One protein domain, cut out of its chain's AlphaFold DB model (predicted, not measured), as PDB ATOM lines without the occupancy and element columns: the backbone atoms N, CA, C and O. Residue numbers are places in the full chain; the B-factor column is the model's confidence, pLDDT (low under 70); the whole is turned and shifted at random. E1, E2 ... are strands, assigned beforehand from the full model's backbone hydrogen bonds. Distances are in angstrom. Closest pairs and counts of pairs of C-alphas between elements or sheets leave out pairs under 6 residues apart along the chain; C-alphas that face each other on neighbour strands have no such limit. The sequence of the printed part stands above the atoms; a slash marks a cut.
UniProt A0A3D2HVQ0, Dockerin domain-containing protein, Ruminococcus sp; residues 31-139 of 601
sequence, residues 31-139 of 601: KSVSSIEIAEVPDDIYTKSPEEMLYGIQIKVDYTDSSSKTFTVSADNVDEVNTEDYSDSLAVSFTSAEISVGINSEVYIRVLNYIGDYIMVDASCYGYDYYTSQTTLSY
ATOM      1  N   LYS A  31     126.357 204.261 121.176       69.94
ATOM      2  CA  LYS A  31     125.617 203.726 120.034       69.94
ATOM      3  C   LYS A  31     124.206 203.396 120.525       69.94
ATOM      4  O   LYS A  31     124.063 202.865 121.621       69.94
ATOM      5  N   SER A  32     123.192 203.727 119.737       79.81
ATOM      6  CA  SER A  32     121.800 203.348 120.006       79.81
ATOM      7  C   SER A  32     121.343 202.360 118.942       79.81
ATOM      8  O   SER A  32     121.853 202.398 117.817       79.81
ATOM      9  N   VAL A  33     120.395 201.493 119.289       86.31
ATOM     10  CA  VAL A  33     119.743 200.592 118.328       86.31
ATOM     11  C   VAL A  33     118.908 201.403 117.335       86.31
ATOM     12  O   VAL A  33     118.304 202.412 117.701       86.31
ATOM     13  N   SER A  34     118.927 200.978 116.072       87.88
ATOM     14  CA  SER A  34     118.163 201.568 114.963       87.88
ATOM     15  C   SER A  34     117.299 200.556 114.206       87.88
ATOM     16  O   SER A  34     116.370 200.958 113.514       87.88
ATOM     17  N   SER A  35     117.601 199.259 114.315       91.06
ATOM     18  CA  SER A  35     116.691 198.159 113.986       91.06
ATOM     19  C   SER A  35     117.231 196.844 114.553       91.06
ATOM     20  O   SER A  35     118.418 196.754 114.895       91.06
ATOM     21  N   ILE A  36     116.361 195.839 114.631       93.12
ATOM     22  CA  ILE A  36     116.709 194.463 114.981       93.12
ATOM     23  C   ILE A  36     116.101 193.499 113.961       93.12
ATOM     24  O   ILE A  36     115.069 193.790 113.358       93.12
ATOM     25  N   GLU A  37     116.748 192.356 113.774       96.19
ATOM     26  CA  GLU A  37     116.338 191.301 112.850       96.19
ATOM     27  C   GLU A  37     116.702 189.942 113.455       96.19
ATOM     28  O   GLU A  37     117.861 189.718 113.821       96.19
ATOM     29  N   ILE A  38     115.739 189.025 113.548       96.94
ATOM     30  CA  ILE A  38     116.023 187.612 113.823       96.94
ATOM     31  C   ILE A  38     116.678 187.035 112.565       96.94
ATOM     32  O   ILE A  38     116.033 186.846 111.538       96.94
ATOM     33  N   ALA A  39     117.989 186.822 112.631       96.69
ATOM     34  CA  ALA A  39     118.814 186.456 111.488       96.69
ATOM     35  C   ALA A  39     118.846 184.941 111.239       96.69
ATOM     36  O   ALA A  39     118.924 184.513 110.090       96.69
ATOM     37  N   GLU A  40     118.817 184.138 112.304       97.25
ATOM     38  CA  GLU A  40     118.853 182.677 112.222       97.25
ATOM     39  C   GLU A  40     118.170 182.066 113.446       97.25
ATOM     40  O   GLU A  40     118.391 182.514 114.574       97.25
ATOM     41  N   VAL A  41     117.370 181.026 113.218       97.00
ATOM     42  CA  VAL A  41     116.805 180.167 114.261       97.00
ATOM     43  C   VAL A  41     117.380 178.763 114.048       97.00
ATOM     44  O   VAL A  41     117.397 178.312 112.903       97.00
ATOM     45  N   PRO A  42     117.888 178.083 115.091       95.56
ATOM     46  CA  PRO A  42     118.465 176.749 114.947       95.56
ATOM     47  C   PRO A  42     117.466 175.726 114.390       95.56
ATOM     48  O   PRO A  42     116.346 175.630 114.883       95.56
ATOM     49  N   ASP A  43     117.891 174.908 113.421       91.31
ATOM     50  CA  ASP A  43     117.046 173.859 112.818       91.31
ATOM     51  C   ASP A  43     116.576 172.801 113.841       91.31
ATOM     52  O   ASP A  43     115.571 172.125 113.631       91.31
ATOM     53  N   ASP A  44     117.311 172.636 114.944       91.94
ATOM     54  CA  ASP A  44     117.041 171.668 116.010       91.94
ATOM     55  C   ASP A  44     116.131 172.206 117.127       91.94
ATOM     56  O   ASP A  44     115.889 171.494 118.104       91.94
ATOM     57  N   ILE A  45     115.606 173.433 116.992       94.69
ATOM     58  CA  ILE A  45     114.808 174.114 118.024       94.69
ATOM     59  C   ILE A  45     113.621 173.277 118.532       94.69
ATOM     60  O   ILE A  45     113.362 173.270 119.728       94.69
ATOM     61  N   TYR A  46     112.981 172.485 117.663       91.19
ATOM     62  CA  TYR A  46     111.839 171.612 117.992       91.19
ATOM     63  C   TYR A  46     112.161 170.463 118.958       91.19
ATOM     64  O   TYR A  46     111.256 169.769 119.415       91.19
ATOM     65  N   THR A  47     113.448 170.199 119.200       88.81
ATOM     66  CA  THR A  47     113.925 169.102 120.059       88.81
ATOM     67  C   THR A  47     114.542 169.592 121.365       88.81
ATOM     68  O   THR A  47     114.995 168.776 122.170       88.81
ATOM     69  N   LYS A  48     114.599 170.912 121.563       92.62
ATOM     70  CA  LYS A  48     115.174 171.527 122.757       92.62
ATOM     71  C   LYS A  48     114.165 171.520 123.897       92.62
ATOM     72  O   LYS A  48     112.963 171.581 123.660       92.62
ATOM     73  N   SER A  49     114.673 171.476 125.126       92.56
ATOM     74  CA  SER A  49     113.857 171.800 126.297       92.56
ATOM     75  C   SER A  49     113.420 173.273 126.236       92.56
ATOM     76  O   SER A  49     114.147 174.065 125.623       92.56
ATOM     77  N   PRO A  50     112.291 173.661 126.860       90.88
ATOM     78  CA  PRO A  50     111.814 175.048 126.862       90.88
ATOM     79  C   PRO A  50     112.921 176.061 127.201       90.88
ATOM     80  O   PRO A  50     113.242 176.926 126.385       90.88
ATOM     81  N   GLU A  51     113.634 175.843 128.310       87.69
ATOM     82  CA  GLU A  51     114.743 176.692 128.779       87.69
ATOM     83  C   GLU A  51     115.881 176.869 127.751       87.69
ATOM     84  O   GLU A  51     116.603 177.870 127.760       87.69
ATOM     85  N   GLU A  52     116.073 175.897 126.856       92.38
ATOM     86  CA  GLU A  52     117.142 175.889 125.855       92.38
ATOM     87  C   GLU A  52     116.704 176.429 124.488       92.38
ATOM     88  O   GLU A  52     117.562 176.657 123.625       92.38
ATOM     89  N   MET A  53     115.403 176.655 124.262       94.56
ATOM     90  CA  MET A  53     114.870 177.067 122.955       94.56
ATOM     91  C   MET A  53     115.432 178.409 122.480       94.56
ATOM     92  O   MET A  53     115.607 178.617 121.278       94.56
ATOM     93  N   LEU A  54     115.781 179.297 123.414       94.00
ATOM     94  CA  LEU A  54     116.429 180.572 123.117       94.00
ATOM     95  C   LEU A  54     117.844 180.404 122.547       94.00
ATOM     96  O   LEU A  54     118.295 181.214 121.736       94.00
ATOM     97  N   TYR A  55     118.580 179.379 122.981       94.38
ATOM     98  CA  TYR A  55     120.013 179.296 122.727       94.38
ATOM     99  C   TYR A  55     120.329 178.945 121.275       94.38
ATOM    100  O   TYR A  55     119.782 178.014 120.683       94.38
ATOM    101  N   GLY A  56     121.287 179.670 120.705       94.69
ATOM    102  CA  GLY A  56     121.697 179.543 119.310       94.69
ATOM    103  C   GLY A  56     120.935 180.452 118.347       94.69
ATOM    104  O   GLY A  56     121.414 180.633 117.227       94.69
ATOM    105  N   ILE A  57     119.822 181.067 118.768       96.75
ATOM    106  CA  ILE A  57     119.137 182.092 117.968       96.75
ATOM    107  C   ILE A  57     120.112 183.241 117.703       96.75
ATOM    108  O   ILE A  57     120.891 183.637 118.573       96.75
ATOM    109  N   GLN A  58     120.116 183.756 116.478       96.69
ATOM    110  CA  GLN A  58     120.961 184.877 116.092       96.69
ATOM    111  C   GLN A  58     120.120 186.122 115.871       96.69
ATOM    112  O   GLN A  58     119.236 186.141 115.019       96.69
ATOM    113  N   ILE A  59     120.450 187.190 116.589       95.12
ATOM    114  CA  ILE A  59     119.814 188.497 116.451       95.12
ATOM    115  C   ILE A  59     120.829 189.457 115.850       95.12
ATOM    116  O   ILE A  59     121.896 189.706 116.419       95.12
ATOM    117  N   LYS A  60     120.506 190.013 114.689       95.19
ATOM    118  CA  LYS A  60     121.264 191.103 114.087       95.19
ATOM    119  C   LYS A  60     120.718 192.433 114.595       95.19
ATOM    120  O   LYS A  60     119.528 192.707 114.494       95.19
ATOM    121  N   VAL A  61     121.614 193.264 115.118       91.94
ATOM    122  CA  VAL A  61     121.316 194.606 115.621       91.94
ATOM    123  C   VAL A  61     122.056 195.623 114.766       91.94
ATOM    124  O   VAL A  61     123.288 195.581 114.665       91.94
ATOM    125  N   ASP A  62     121.307 196.545 114.170       91.19
ATOM    126  CA  ASP A  62     121.850 197.672 113.417       91.19
ATOM    127  C   ASP A  62     121.831 198.929 114.301       91.19
ATOM    128  O   ASP A  62     120.814 199.275 114.909       91.19
ATOM    129  N   TYR A  63     122.953 199.644 114.366       88.38
ATOM    130  CA  TYR A  63     123.135 200.823 115.215       88.38
ATOM    131  C   TYR A  63     123.023 202.134 114.426       88.38
ATOM    132  O   TYR A  63     123.304 202.201 113.228       88.38
ATOM    133  N   THR A  64     122.718 203.228 115.129       86.12
ATOM    134  CA  THR A  64     122.569 204.575 114.542       86.12
ATOM    135  C   THR A  64     123.816 205.111 113.828       86.12
ATOM    136  O   THR A  64     123.712 206.015 112.999       86.12
ATOM    137  N   ASP A  65     125.001 204.553 114.090       86.50
ATOM    138  CA  ASP A  65     126.254 204.889 113.398       86.50
ATOM    139  C   ASP A  65     126.481 204.080 112.105       86.50
ATOM    140  O   ASP A  65     127.568 204.137 111.527       86.50
ATOM    141  N   SER A  66     125.461 203.346 111.642       85.88
ATOM    142  CA  SER A  66     125.494 202.444 110.479       85.88
ATOM    143  C   SER A  66     126.388 201.208 110.642       85.88
ATOM    144  O   SER A  66     126.640 200.507 109.663       85.88
ATOM    145  N   SER A  67     126.890 200.931 111.849       90.12
ATOM    146  CA  SER A  67     127.491 199.632 112.155       90.12
ATOM    147  C   SER A  67     126.418 198.608 112.514       90.12
ATOM    148  O   SER A  67     125.314 198.970 112.914       90.12
ATOM    149  N   SER A  68     126.753 197.327 112.398       91.94
ATOM    150  CA  SER A  68     125.875 196.228 112.784       91.94
ATOM    151  C   SER A  68     126.650 195.140 113.507       91.94
ATOM    152  O   SER A  68     127.872 195.013 113.350       91.94
ATOM    153  N   LYS A  69     125.948 194.367 114.332       92.44
ATOM    154  CA  LYS A  69     126.510 193.207 115.018       92.44
ATOM    155  C   LYS A  69     125.447 192.128 115.165       92.44
ATOM    156  O   LYS A  69     124.313 192.422 115.520       92.44
ATOM    157  N   THR A  70     125.845 190.886 114.920       94.94
ATOM    158  CA  THR A  70     125.023 189.710 115.205       94.94
ATOM    159  C   THR A  70     125.415 189.139 116.559       94.94
ATOM    160  O   THR A  70     126.605 188.993 116.858       94.94
ATOM    161  N   PHE A  71     124.412 188.841 117.372       93.00
ATOM    162  CA  PHE A  71     124.535 188.221 118.681       93.00
ATOM    163  C   PHE A  71     123.901 186.841 118.618       93.00
ATOM    164  O   PHE A  71     122.780 186.709 118.146       93.00
ATOM    165  N   THR A  72     124.626 185.830 119.079       94.94
ATOM    166  CA  THR A  72     124.077 184.489 119.285       94.94
ATOM    167  C   THR A  72     123.652 184.385 120.735       94.94
ATOM    168  O   THR A  72     124.488 184.611 121.609       94.94
ATOM    169  N   VAL A  73     122.391 184.062 120.988       93.50
ATOM    170  CA  VAL A  73     121.874 183.881 122.346       93.50
ATOM    171  C   VAL A  73     122.527 182.652 122.976       93.50
ATOM    172  O   VAL A  73     122.577 181.583 122.360       93.50
ATOM    173  N   SER A  74     123.067 182.791 124.182       92.56
ATOM    174  CA  SER A  74     123.674 181.700 124.945       92.56
ATOM    175  C   SER A  74     123.567 181.960 126.443       92.56
ATOM    176  O   SER A  74     123.418 183.098 126.871       92.56
ATOM    177  N   ALA A  75     123.748 180.919 127.256       89.12
ATOM    178  CA  ALA A  75     123.761 181.038 128.718       89.12
ATOM    179  C   ALA A  75     124.790 182.058 129.264       89.12
ATOM    180  O   ALA A  75     124.664 182.516 130.392       89.12
ATOM    181  N   ASP A  76     125.812 182.417 128.479       87.19
ATOM    182  CA  ASP A  76     126.853 183.375 128.877       87.19
ATOM    183  C   ASP A  76     126.451 184.848 128.668       87.19
ATOM    184  O   ASP A  76     127.184 185.740 129.103       87.19
ATOM    185  N   ASN A  77     125.371 185.125 127.926       86.88
ATOM    186  CA  ASN A  77     124.990 186.488 127.533       86.88
ATOM    187  C   ASN A  77     123.506 186.826 127.693       86.88
ATOM    188  O   ASN A  77     123.105 187.914 127.271       86.88
ATOM    189  N   VAL A  78     122.736 185.908 128.268       88.56
ATOM    190  CA  VAL A  78     121.372 186.168 128.709       88.56
ATOM    191  C   VAL A  78     121.384 186.637 130.157       88.56
ATOM    192  O   VAL A  78     122.070 186.061 131.004       88.56
ATOM    193  N   ASP A  79     120.613 187.676 130.415       80.81
ATOM    194  CA  ASP A  79     120.220 188.125 131.738       80.81
ATOM    195  C   ASP A  79     118.758 187.686 131.954       80.81
ATOM    196  O   ASP A  79     117.974 187.681 131.007       80.81
ATOM    197  N   GLU A  80     118.424 187.259 133.178       80.06
ATOM    198  CA  GLU A  80     117.060 186.911 133.626       80.06
ATOM    199  C   GLU A  80     116.249 186.037 132.642       80.06
ATOM    200  O   GLU A  80     115.451 186.517 131.843       80.06
ATOM    201  N   VAL A  81     116.448 184.716 132.709       88.00
ATOM    202  CA  VAL A  81     115.651 183.760 131.925       88.00
ATOM    203  C   VAL A  81     114.363 183.442 132.679       88.00
ATOM    204  O   VAL A  81     114.426 182.957 133.809       88.00
ATOM    205  N   ASN A  82     113.217 183.663 132.038       90.00
ATOM    206  CA  ASN A  82     111.914 183.227 132.530       90.00
ATOM    207  C   ASN A  82     111.356 182.138 131.605       90.00
ATOM    208  O   ASN A  82     111.322 182.326 130.389       90.00
ATOM    209  N   THR A  83     110.950 181.006 132.177       90.44
ATOM    210  CA  THR A  83     110.375 179.866 131.456       90.44
ATOM    211  C   THR A  83     109.091 179.429 132.135       90.44
ATOM    212  O   THR A  83     109.083 179.207 133.342       90.44
ATOM    213  N   GLU A  84     108.046 179.253 131.336       87.69
ATOM    214  CA  GLU A  84     106.777 178.659 131.738       87.69
ATOM    215  C   GLU A  84     106.519 177.444 130.846       87.69
ATOM    216  O   GLU A  84     106.607 177.529 129.617       87.69
ATOM    217  N   ASP A  85     106.250 176.296 131.459       89.06
ATOM    218  CA  ASP A  85     106.092 175.028 130.754       89.06
ATOM    219  C   ASP A  85     104.724 174.418 131.062       89.06
ATOM    220  O   ASP A  85     104.514 173.838 132.125       89.06
ATOM    221  N   TYR A  86     103.804 174.550 130.106       88.56
ATOM    222  CA  TYR A  86     102.471 173.953 130.136       88.56
ATOM    223  C   TYR A  86     102.359 172.837 129.085       88.56
ATOM    224  O   TYR A  86     101.280 172.578 128.548       88.56
ATOM    225  N   SER A  87     103.477 172.183 128.739       89.62
ATOM    226  CA  SER A  87     103.513 171.147 127.698       89.62
ATOM    227  C   SER A  87     102.538 169.998 127.976       89.62
ATOM    228  O   SER A  87     101.929 169.470 127.046       89.62
ATOM    229  N   ASP A  88     102.350 169.660 129.253       88.56
ATOM    230  CA  ASP A  88     101.538 168.523 129.699       88.56
ATOM    231  C   ASP A  88     100.049 168.862 129.912       88.56
ATOM    232  O   ASP A  88      99.251 167.961 130.161       88.56
ATOM    233  N   SER A  89      99.649 170.132 129.799       87.19
ATOM    234  CA  SER A  89      98.254 170.565 129.992       87.19
ATOM    235  C   SER A  89      97.694 171.336 128.797       87.19
ATOM    236  O   SER A  89      96.576 171.075 128.350       87.19
ATOM    237  N   LEU A  90      98.496 172.244 128.242       89.88
ATOM    238  CA  LEU A  90      98.128 173.160 127.168       89.88
ATOM    239  C   LEU A  90      98.968 172.957 125.904       89.88
ATOM    240  O   LEU A  90      98.809 173.717 124.957       89.88
ATOM    241  N   ALA A  91      99.863 171.963 125.861       93.19
ATOM    242  CA  ALA A  91     100.766 171.726 124.728       93.19
ATOM    243  C   ALA A  91     101.518 172.997 124.277       93.19
ATOM    244  O   ALA A  91     101.775 173.203 123.084       93.19
ATOM    245  N   VAL A  92     101.852 173.865 125.237       91.06
ATOM    246  CA  VAL A  92     102.570 175.113 124.997       91.06
ATOM    247  C   VAL A  92     103.680 175.296 126.017       91.06
ATOM    248  O   VAL A  92     103.513 175.011 127.200       91.06
ATOM    249  N   SER A  93     104.816 175.810 125.562       91.81
ATOM    250  CA  SER A  93     105.869 176.298 126.449       91.81
ATOM    251  C   SER A  93     106.320 177.685 126.017       91.81
ATOM    252  O   SER A  93     106.312 178.036 124.833       91.81
ATOM    253  N   PHE A  94     106.740 178.483 126.982       89.56
ATOM    254  CA  PHE A  94     107.201 179.843 126.789       89.56
ATOM    255  C   PHE A  94     108.563 180.003 127.446       89.56
ATOM    256  O   PHE A  94     108.764 179.607 128.590       89.56
ATOM    257  N   THR A  95     109.484 180.658 126.747       93.06
ATOM    258  CA  THR A  95     110.754 181.066 127.344       93.06
ATOM    259  C   THR A  95     111.145 182.445 126.844       93.06
ATOM    260  O   THR A  95     111.089 182.729 125.647       93.06
ATOM    261  N   SER A  96     111.582 183.308 127.753       92.56
ATOM    262  CA  SER A  96     112.078 184.643 127.434       92.56
ATOM    263  C   SER A  96     113.355 184.978 128.191       92.56
ATOM    264  O   SER A  96     113.657 184.378 129.222       92.56
ATOM    265  N   ALA A  97     114.130 185.903 127.635       92.31
ATOM    266  CA  ALA A  97     115.343 186.414 128.252       92.31
ATOM    267  C   ALA A  97     115.678 187.813 127.739       92.31
ATOM    268  O   ALA A  97     115.270 188.213 126.643       92.31
ATOM    269  N   GLU A  98     116.507 188.523 128.490       91.12
ATOM    270  CA  GLU A  98     117.141 189.754 128.040       91.12
ATOM    271  C   GLU A  98     118.571 189.474 127.584       91.12
ATOM    272  O   GLU A  98     119.284 188.650 128.148       91.12
ATOM    273  N   ILE A  99     119.012 190.139 126.519       88.25
ATOM    274  CA  ILE A  99     120.366 189.985 125.986       88.25
ATOM    275  C   ILE A  99     121.049 191.342 125.963       88.25
ATOM    276  O   ILE A  99     120.616 192.276 125.274       88.25
ATOM    277  N   SER A 100     122.192 191.427 126.640       82.25
ATOM    278  CA  SER A 100     123.022 192.626 126.613       82.25
ATOM    279  C   SER A 100     123.720 192.789 125.258       82.25
ATOM    280  O   SER A 100     124.606 192.018 124.869       82.25
ATOM    281  N   VAL A 101     123.390 193.863 124.535       77.44
ATOM    282  CA  VAL A 101     123.986 194.171 123.219       77.44
ATOM    283  C   VAL A 101     125.125 195.198 123.284       77.44
ATOM    284  O   VAL A 101     125.503 195.806 122.275       77.44
ATOM    285  N   GLY A 102     125.738 195.345 124.465       67.06
ATOM    286  CA  GLY A 102     126.966 196.120 124.682       67.06
ATOM    287  C   GLY A 102     126.789 197.644 124.691       67.06
ATOM    288  O   GLY A 102     127.759 198.371 124.465       67.06
ATOM    289  N   ILE A 103     125.563 198.116 124.927       69.00
ATOM    290  CA  ILE A 103     125.153 199.520 125.100       69.00
ATOM    291  C   ILE A 103     124.103 199.596 126.223       69.00
ATOM    292  O   ILE A 103     123.751 198.565 126.780       69.00
ATOM    293  N   ASN A 104     123.575 200.781 126.548       67.81
ATOM    294  CA  ASN A 104     122.508 200.953 127.556       67.81
ATOM    295  C   ASN A 104     121.116 200.466 127.074       67.81
ATOM    296  O   ASN A 104     120.106 201.045 127.464       67.81
ATOM    297  N   SER A 105     121.062 199.489 126.172       72.50
ATOM    298  CA  SER A 105     119.827 198.899 125.656       72.50
ATOM    299  C   SER A 105     119.977 197.384 125.695       72.50
ATOM    300  O   SER A 105     120.997 196.867 125.227       72.50
ATOM    301  N   GLU A 106     118.964 196.698 126.208       83.69
ATOM    302  CA  GLU A 106     118.810 195.246 126.120       83.69
ATOM    303  C   GLU A 106     117.877 194.876 124.965       83.69
ATOM    304  O   GLU A 106     117.028 195.665 124.531       83.69
ATOM    305  N   VAL A 107     118.080 193.679 124.423       88.81
ATOM    306  CA  VAL A 107     117.127 193.044 123.513       88.81
ATOM    307  C   VAL A 107     116.365 192.003 124.314       88.81
ATOM    308  O   VAL A 107     116.972 191.056 124.801       88.81
ATOM    309  N   TYR A 108     115.055 192.172 124.415       92.12
ATOM    310  CA  TYR A 108     114.159 191.164 124.957       92.12
ATOM    311  C   TYR A 108     113.845 190.152 123.857       92.12
ATOM    312  O   TYR A 108     113.378 190.535 122.781       92.12
ATOM    313  N   ILE A 109     114.124 188.879 124.102       93.31
ATOM    314  CA  ILE A 109     113.779 187.772 123.213       93.31
ATOM    315  C   ILE A 109     112.774 186.860 123.907       93.31
ATOM    316  O   ILE A 109     112.864 186.607 125.104       93.31
ATOM    317  N   ARG A 110     111.832 186.342 123.129       93.06
ATOM    318  CA  ARG A 110     110.801 185.416 123.565       93.06
ATOM    319  C   ARG A 110     110.612 184.323 122.523       93.06
ATOM    320  O   ARG A 110     110.624 184.595 121.324       93.06
ATOM    321  N   VAL A 111     110.405 183.100 122.986       94.88
ATOM    322  CA  VAL A 111     110.029 181.942 122.180       94.88
ATOM    323  C   VAL A 111     108.732 181.380 122.745       94.88
ATOM    324  O   VAL A 111     108.675 181.037 123.923       94.88
ATOM    325  N   LEU A 112     107.704 181.298 121.904       92.12
ATOM    326  CA  LEU A 112     106.469 180.568 122.177       92.12
ATOM    327  C   LEU A 112     106.456 179.295 121.345       92.12
ATOM    328  O   LEU A 112     106.581 179.344 120.120       92.12
ATOM    329  N   ASN A 113     106.292 178.165 122.009       93.56
ATOM    330  CA  ASN A 113     106.305 176.851 121.402       93.56
ATOM    331  C   ASN A 113     104.911 176.235 121.453       93.56
ATOM    332  O   ASN A 113     104.512 175.736 122.496       93.56
ATOM    333  N   TYR A 114     104.195 176.255 120.334       92.75
ATOM    334  CA  TYR A 114     102.928 175.552 120.156       92.75
ATOM    335  C   TYR A 114     103.253 174.139 119.663       92.75
ATOM    336  O   TYR A 114     103.491 173.914 118.470       92.75
ATOM    337  N   ILE A 115     103.349 173.201 120.606       93.75
ATOM    338  CA  ILE A 115     103.946 171.881 120.396       93.75
ATOM    339  C   ILE A 115     103.178 171.121 119.316       93.75
ATOM    340  O   ILE A 115     101.999 170.819 119.466       93.75
ATOM    341  N   GLY A 116     103.871 170.769 118.233       92.38
ATOM    342  CA  GLY A 116     103.296 170.038 117.103       92.38
ATOM    343  C   GLY A 116     102.676 170.912 116.008       92.38
ATOM    344  O   GLY A 116     102.355 170.369 114.952       92.38
ATOM    345  N   ASP A 117     102.577 172.235 116.198       92.81
ATOM    346  CA  ASP A 117     102.070 173.172 115.183       92.81
ATOM    347  C   ASP A 117     103.150 174.156 114.717       92.81
ATOM    348  O   ASP A 117     103.668 174.041 113.599       92.81
ATOM    349  N   TYR A 118     103.563 175.096 115.576       93.38
ATOM    350  CA  TYR A 118     104.595 176.077 115.241       93.38
ATOM    351  C   TYR A 118     105.366 176.619 116.450       93.38
ATOM    352  O   TYR A 118     104.901 176.624 117.581       93.38
ATOM    353  N   ILE A 119     106.552 177.161 116.187       94.44
ATOM    354  CA  ILE A 119     107.343 177.936 117.142       94.44
ATOM    355  C   ILE A 119     107.388 179.378 116.657       94.44
ATOM    356  O   ILE A 119     107.768 179.642 115.516       94.44
ATOM    357  N   MET A 120     107.009 180.318 117.513       94.00
ATOM    358  CA  MET A 120     107.121 181.749 117.257       94.00
ATOM    359  C   MET A 120     108.280 182.323 118.064       94.00
ATOM    360  O   MET A 120     108.366 182.121 119.271       94.00
ATOM    361  N   VAL A 121     109.167 183.049 117.392       95.81
ATOM    362  CA  VAL A 121     110.280 183.766 118.013       95.81
ATOM    363  C   VAL A 121     110.045 185.255 117.827       95.81
ATOM    364  O   VAL A 121     109.953 185.729 116.695       95.81
ATOM    365  N   ASP A 122     110.005 185.979 118.937       93.88
ATOM    366  CA  ASP A 122     109.903 187.429 118.990       93.88
ATOM    367  C   ASP A 122     111.176 188.020 119.579       93.88
ATOM    368  O   ASP A 122     111.703 187.543 120.580       93.88
ATOM    369  N   ALA A 123     111.644 189.114 118.996       93.50
ATOM    370  CA  ALA A 123     112.666 189.961 119.576       93.50
ATOM    371  C   ALA A 123     112.162 191.403 119.595       93.50
ATOM    372  O   ALA A 123     111.590 191.885 118.616       93.50
ATOM    373  N   SER A 124     112.403 192.112 120.693       92.25
ATOM    374  CA  SER A 124     112.087 193.530 120.831       92.25
ATOM    375  C   SER A 124     113.199 194.283 121.553       92.25
ATOM    376  O   SER A 124     113.981 193.711 122.308       92.25
ATOM    377  N   CYS A 125     113.324 195.576 121.278       87.56
ATOM    378  CA  CYS A 125     114.330 196.420 121.908       87.56
ATOM    379  C   CYS A 125     113.819 197.855 122.029       87.56
ATOM    380  O   CYS A 125     113.303 198.425 121.061       87.56
ATOM    381  N   TYR A 126     114.028 198.454 123.202       73.31
ATOM    382  CA  TYR A 126     113.785 199.872 123.438       73.31
ATOM    383  C   TYR A 126     115.069 200.676 123.191       73.31
ATOM    384  O   TYR A 126     116.034 200.640 123.960       73.31
ATOM    385  N   GLY A 127     115.084 201.399 122.069       66.62
ATOM    386  CA  GLY A 127     116.099 202.396 121.737       66.62
ATOM    387  C   GLY A 127     115.565 203.815 121.954       66.62
ATOM    388  O   GLY A 127     115.002 204.132 122.995       66.62
ATOM    389  N   TYR A 128     115.731 204.683 120.947       63.28
ATOM    390  CA  TYR A 128     114.953 205.932 120.851       63.28
ATOM    391  C   TYR A 128     113.485 205.677 120.472       63.28
ATOM    392  O   TYR A 128     112.615 206.445 120.868       63.28
ATOM    393  N   ASP A 129     113.249 204.605 119.716       78.25
ATOM    394  CA  ASP A 129     111.946 204.093 119.303       78.25
ATOM    395  C   ASP A 129     111.833 202.624 119.751       78.25
ATOM    396  O   ASP A 129     112.814 202.028 120.216       78.25
ATOM    397  N   TYR A 130     110.643 202.041 119.599       83.81
ATOM    398  CA  TYR A 130     110.393 200.621 119.830       83.81
ATOM    399  C   TYR A 130     110.618 199.832 118.536       83.81
ATOM    400  O   TYR A 130     109.989 200.117 117.515       83.81
ATOM    401  N   TYR A 131     111.526 198.858 118.575       88.00
ATOM    402  CA  TYR A 131     111.862 198.011 117.430       88.00
ATOM    403  C   TYR A 131     111.504 196.561 117.729       88.00
ATOM    404  O   TYR A 131     111.808 196.075 118.817       88.00
ATOM    405  N   THR A 132     110.922 195.866 116.752       92.62
ATOM    406  CA  THR A 132     110.536 194.456 116.872       92.62
ATOM    407  C   THR A 132     110.955 193.652 115.644       92.62
ATOM    408  O   THR A 132     111.119 194.189 114.547       92.62
ATOM    409  N   SER A 133     111.135 192.350 115.832       94.75
ATOM    410  CA  SER A 133     111.294 191.357 114.776       94.75
ATOM    411  C   SER A 133     110.616 190.070 115.232       94.75
ATOM    412  O   SER A 133     110.738 189.703 116.395       94.75
ATOM    413  N   GLN A 134     109.902 189.408 114.327       95.75
ATOM    414  CA  GLN A 134     109.185 188.167 114.601       95.75
ATOM    415  C   GLN A 134     109.435 187.181 113.464       95.75
ATOM    416  O   GLN A 134     109.522 187.579 112.297       95.75
ATOM    417  N   THR A 135     109.522 185.899 113.796       95.81
ATOM    418  CA  THR A 135     109.478 184.810 112.823       95.81
ATOM    419  C   THR A 135     108.718 183.619 113.394       95.81
ATOM    420  O   THR A 135     108.761 183.367 114.595       95.81
ATOM    421  N   THR A 136     108.059 182.864 112.519       95.06
ATOM    422  CA  THR A 136     107.307 181.657 112.873       95.06
ATOM    423  C   THR A 136     107.850 180.477 112.081       95.06
ATOM    424  O   THR A 136     108.112 180.604 110.883       95.06
ATOM    425  N   LEU A 137     108.017 179.333 112.737       95.25
ATOM    426  CA  LEU A 137     108.478 178.096 112.125       95.25
ATOM    427  C   LEU A 137     107.459 176.985 112.361       95.25
ATOM    428  O   LEU A 137     107.163 176.663 113.505       95.25
ATOM    429  N   SER A 138     106.932 176.390 111.295       94.38
ATOM    430  CA  SER A 138     106.033 175.237 111.402       94.38
ATOM    431  C   SER A 138     106.805 173.962 111.724       94.38
ATOM    432  O   SER A 138     107.891 173.741 111.181       94.38
ATOM    433  N   TYR A 139     106.214 173.096 112.544       92.81
ATOM    434  CA  TYR A 139     106.741 171.755 112.769       92.81
ATOM    435  C   TYR A 139     106.810 170.951 111.449       92.81
ATOM    436  O   TYR A 139     105.976 171.145 110.557       92.81
TER     437      TYR A 139
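AT A GLANCE: This is residues 31 to 139 of the 601 residues of the protein "Dockerin domain-containing protein" of Ruminococcus sp (UniProt A0A3D2HVQ0). Two antiparallel sheets stand partly face to face as a sandwich: a long, twisted wall of five strands, E4 to E8, and a smaller sheet, E1 to E3, that covers part of one of its faces. E1 comes close to E8 along one side, E3 and E4 stay apart on the other, and the long link of residues 41 to 57 loops over the same face of the wall. The printed part has 109 residues with eight named strands and no named helix, and its class is all strand. The sheet orders are E1 - E2 - E3 and E4 - E5 - E6 - E7 - E8, each a meander, with each strand the antiparallel neighbour of the one before. The whole is compact, with a radius of gyration of the C-alphas of 13.9 A, and elongated, spanning 46 by 25 by 22 A.

IN THESE COORDINATES: E1, residues 33 to 40, begins with C-alpha 33 at (119.743, 200.592, 118.328) and is 18.9 A long. E2, residues 58 to 63, measures 16.1 A, and E3, residues 68 to 72, 13.5 A. E4, residues 78 to 86, measures 22.5 A. E5, residues 92 to 103, is the longest strand by residues and runs 33.3 A from C-alpha 92 at (102.570, 175.113, 124.997). E6, residues 105 to 114, measures 29.3 A, and E7, residues 118 to 126, 26.8 A. E8, residues 130 to 138, measures 27.1 A and ends with C-alpha 138 at (106.033, 175.237, 111.402).

HOW THE PARTS SIT: In the larger sheet E4 and E8 are the edge strands. The hairpin E4 and E5 has N 82 and O 96 within hydrogen-bond range at 2.9 A. In E5 and E6, N 97 and O 109 are 2.9 A apart; in E6 and E7, N 110 and O 122, 2.8 A; in E7 and E8, N 123 and O 133, 2.8 A. In the smaller sheet, N 37 and O 60 of the hairpin E1 and E2 are within hydrogen-bond range at 2.9 A, and so are N 61 and O 69 of the hairpin E2 and E3, at 2.9 A. The strands of one sheet stand at 31 degrees to those of the other. The closest C-alphas of E1 and E8 are those of Glu 37 and Ser 133, 5.4 A apart. Those of E3 and E5 are Phe 71 and Val 101, 7.5 A.

THE WHOLE: The C-alphas of Asp 65 and Ser 89 are the two farthest apart, at 47.3 A. The printed part has no cut. The link E1 to E2, 17 residues, is long; the others are tight. The mean pLDDT of the printed part is 89.5, with residues 31, 102 to 104 and 127 to 128 under 70.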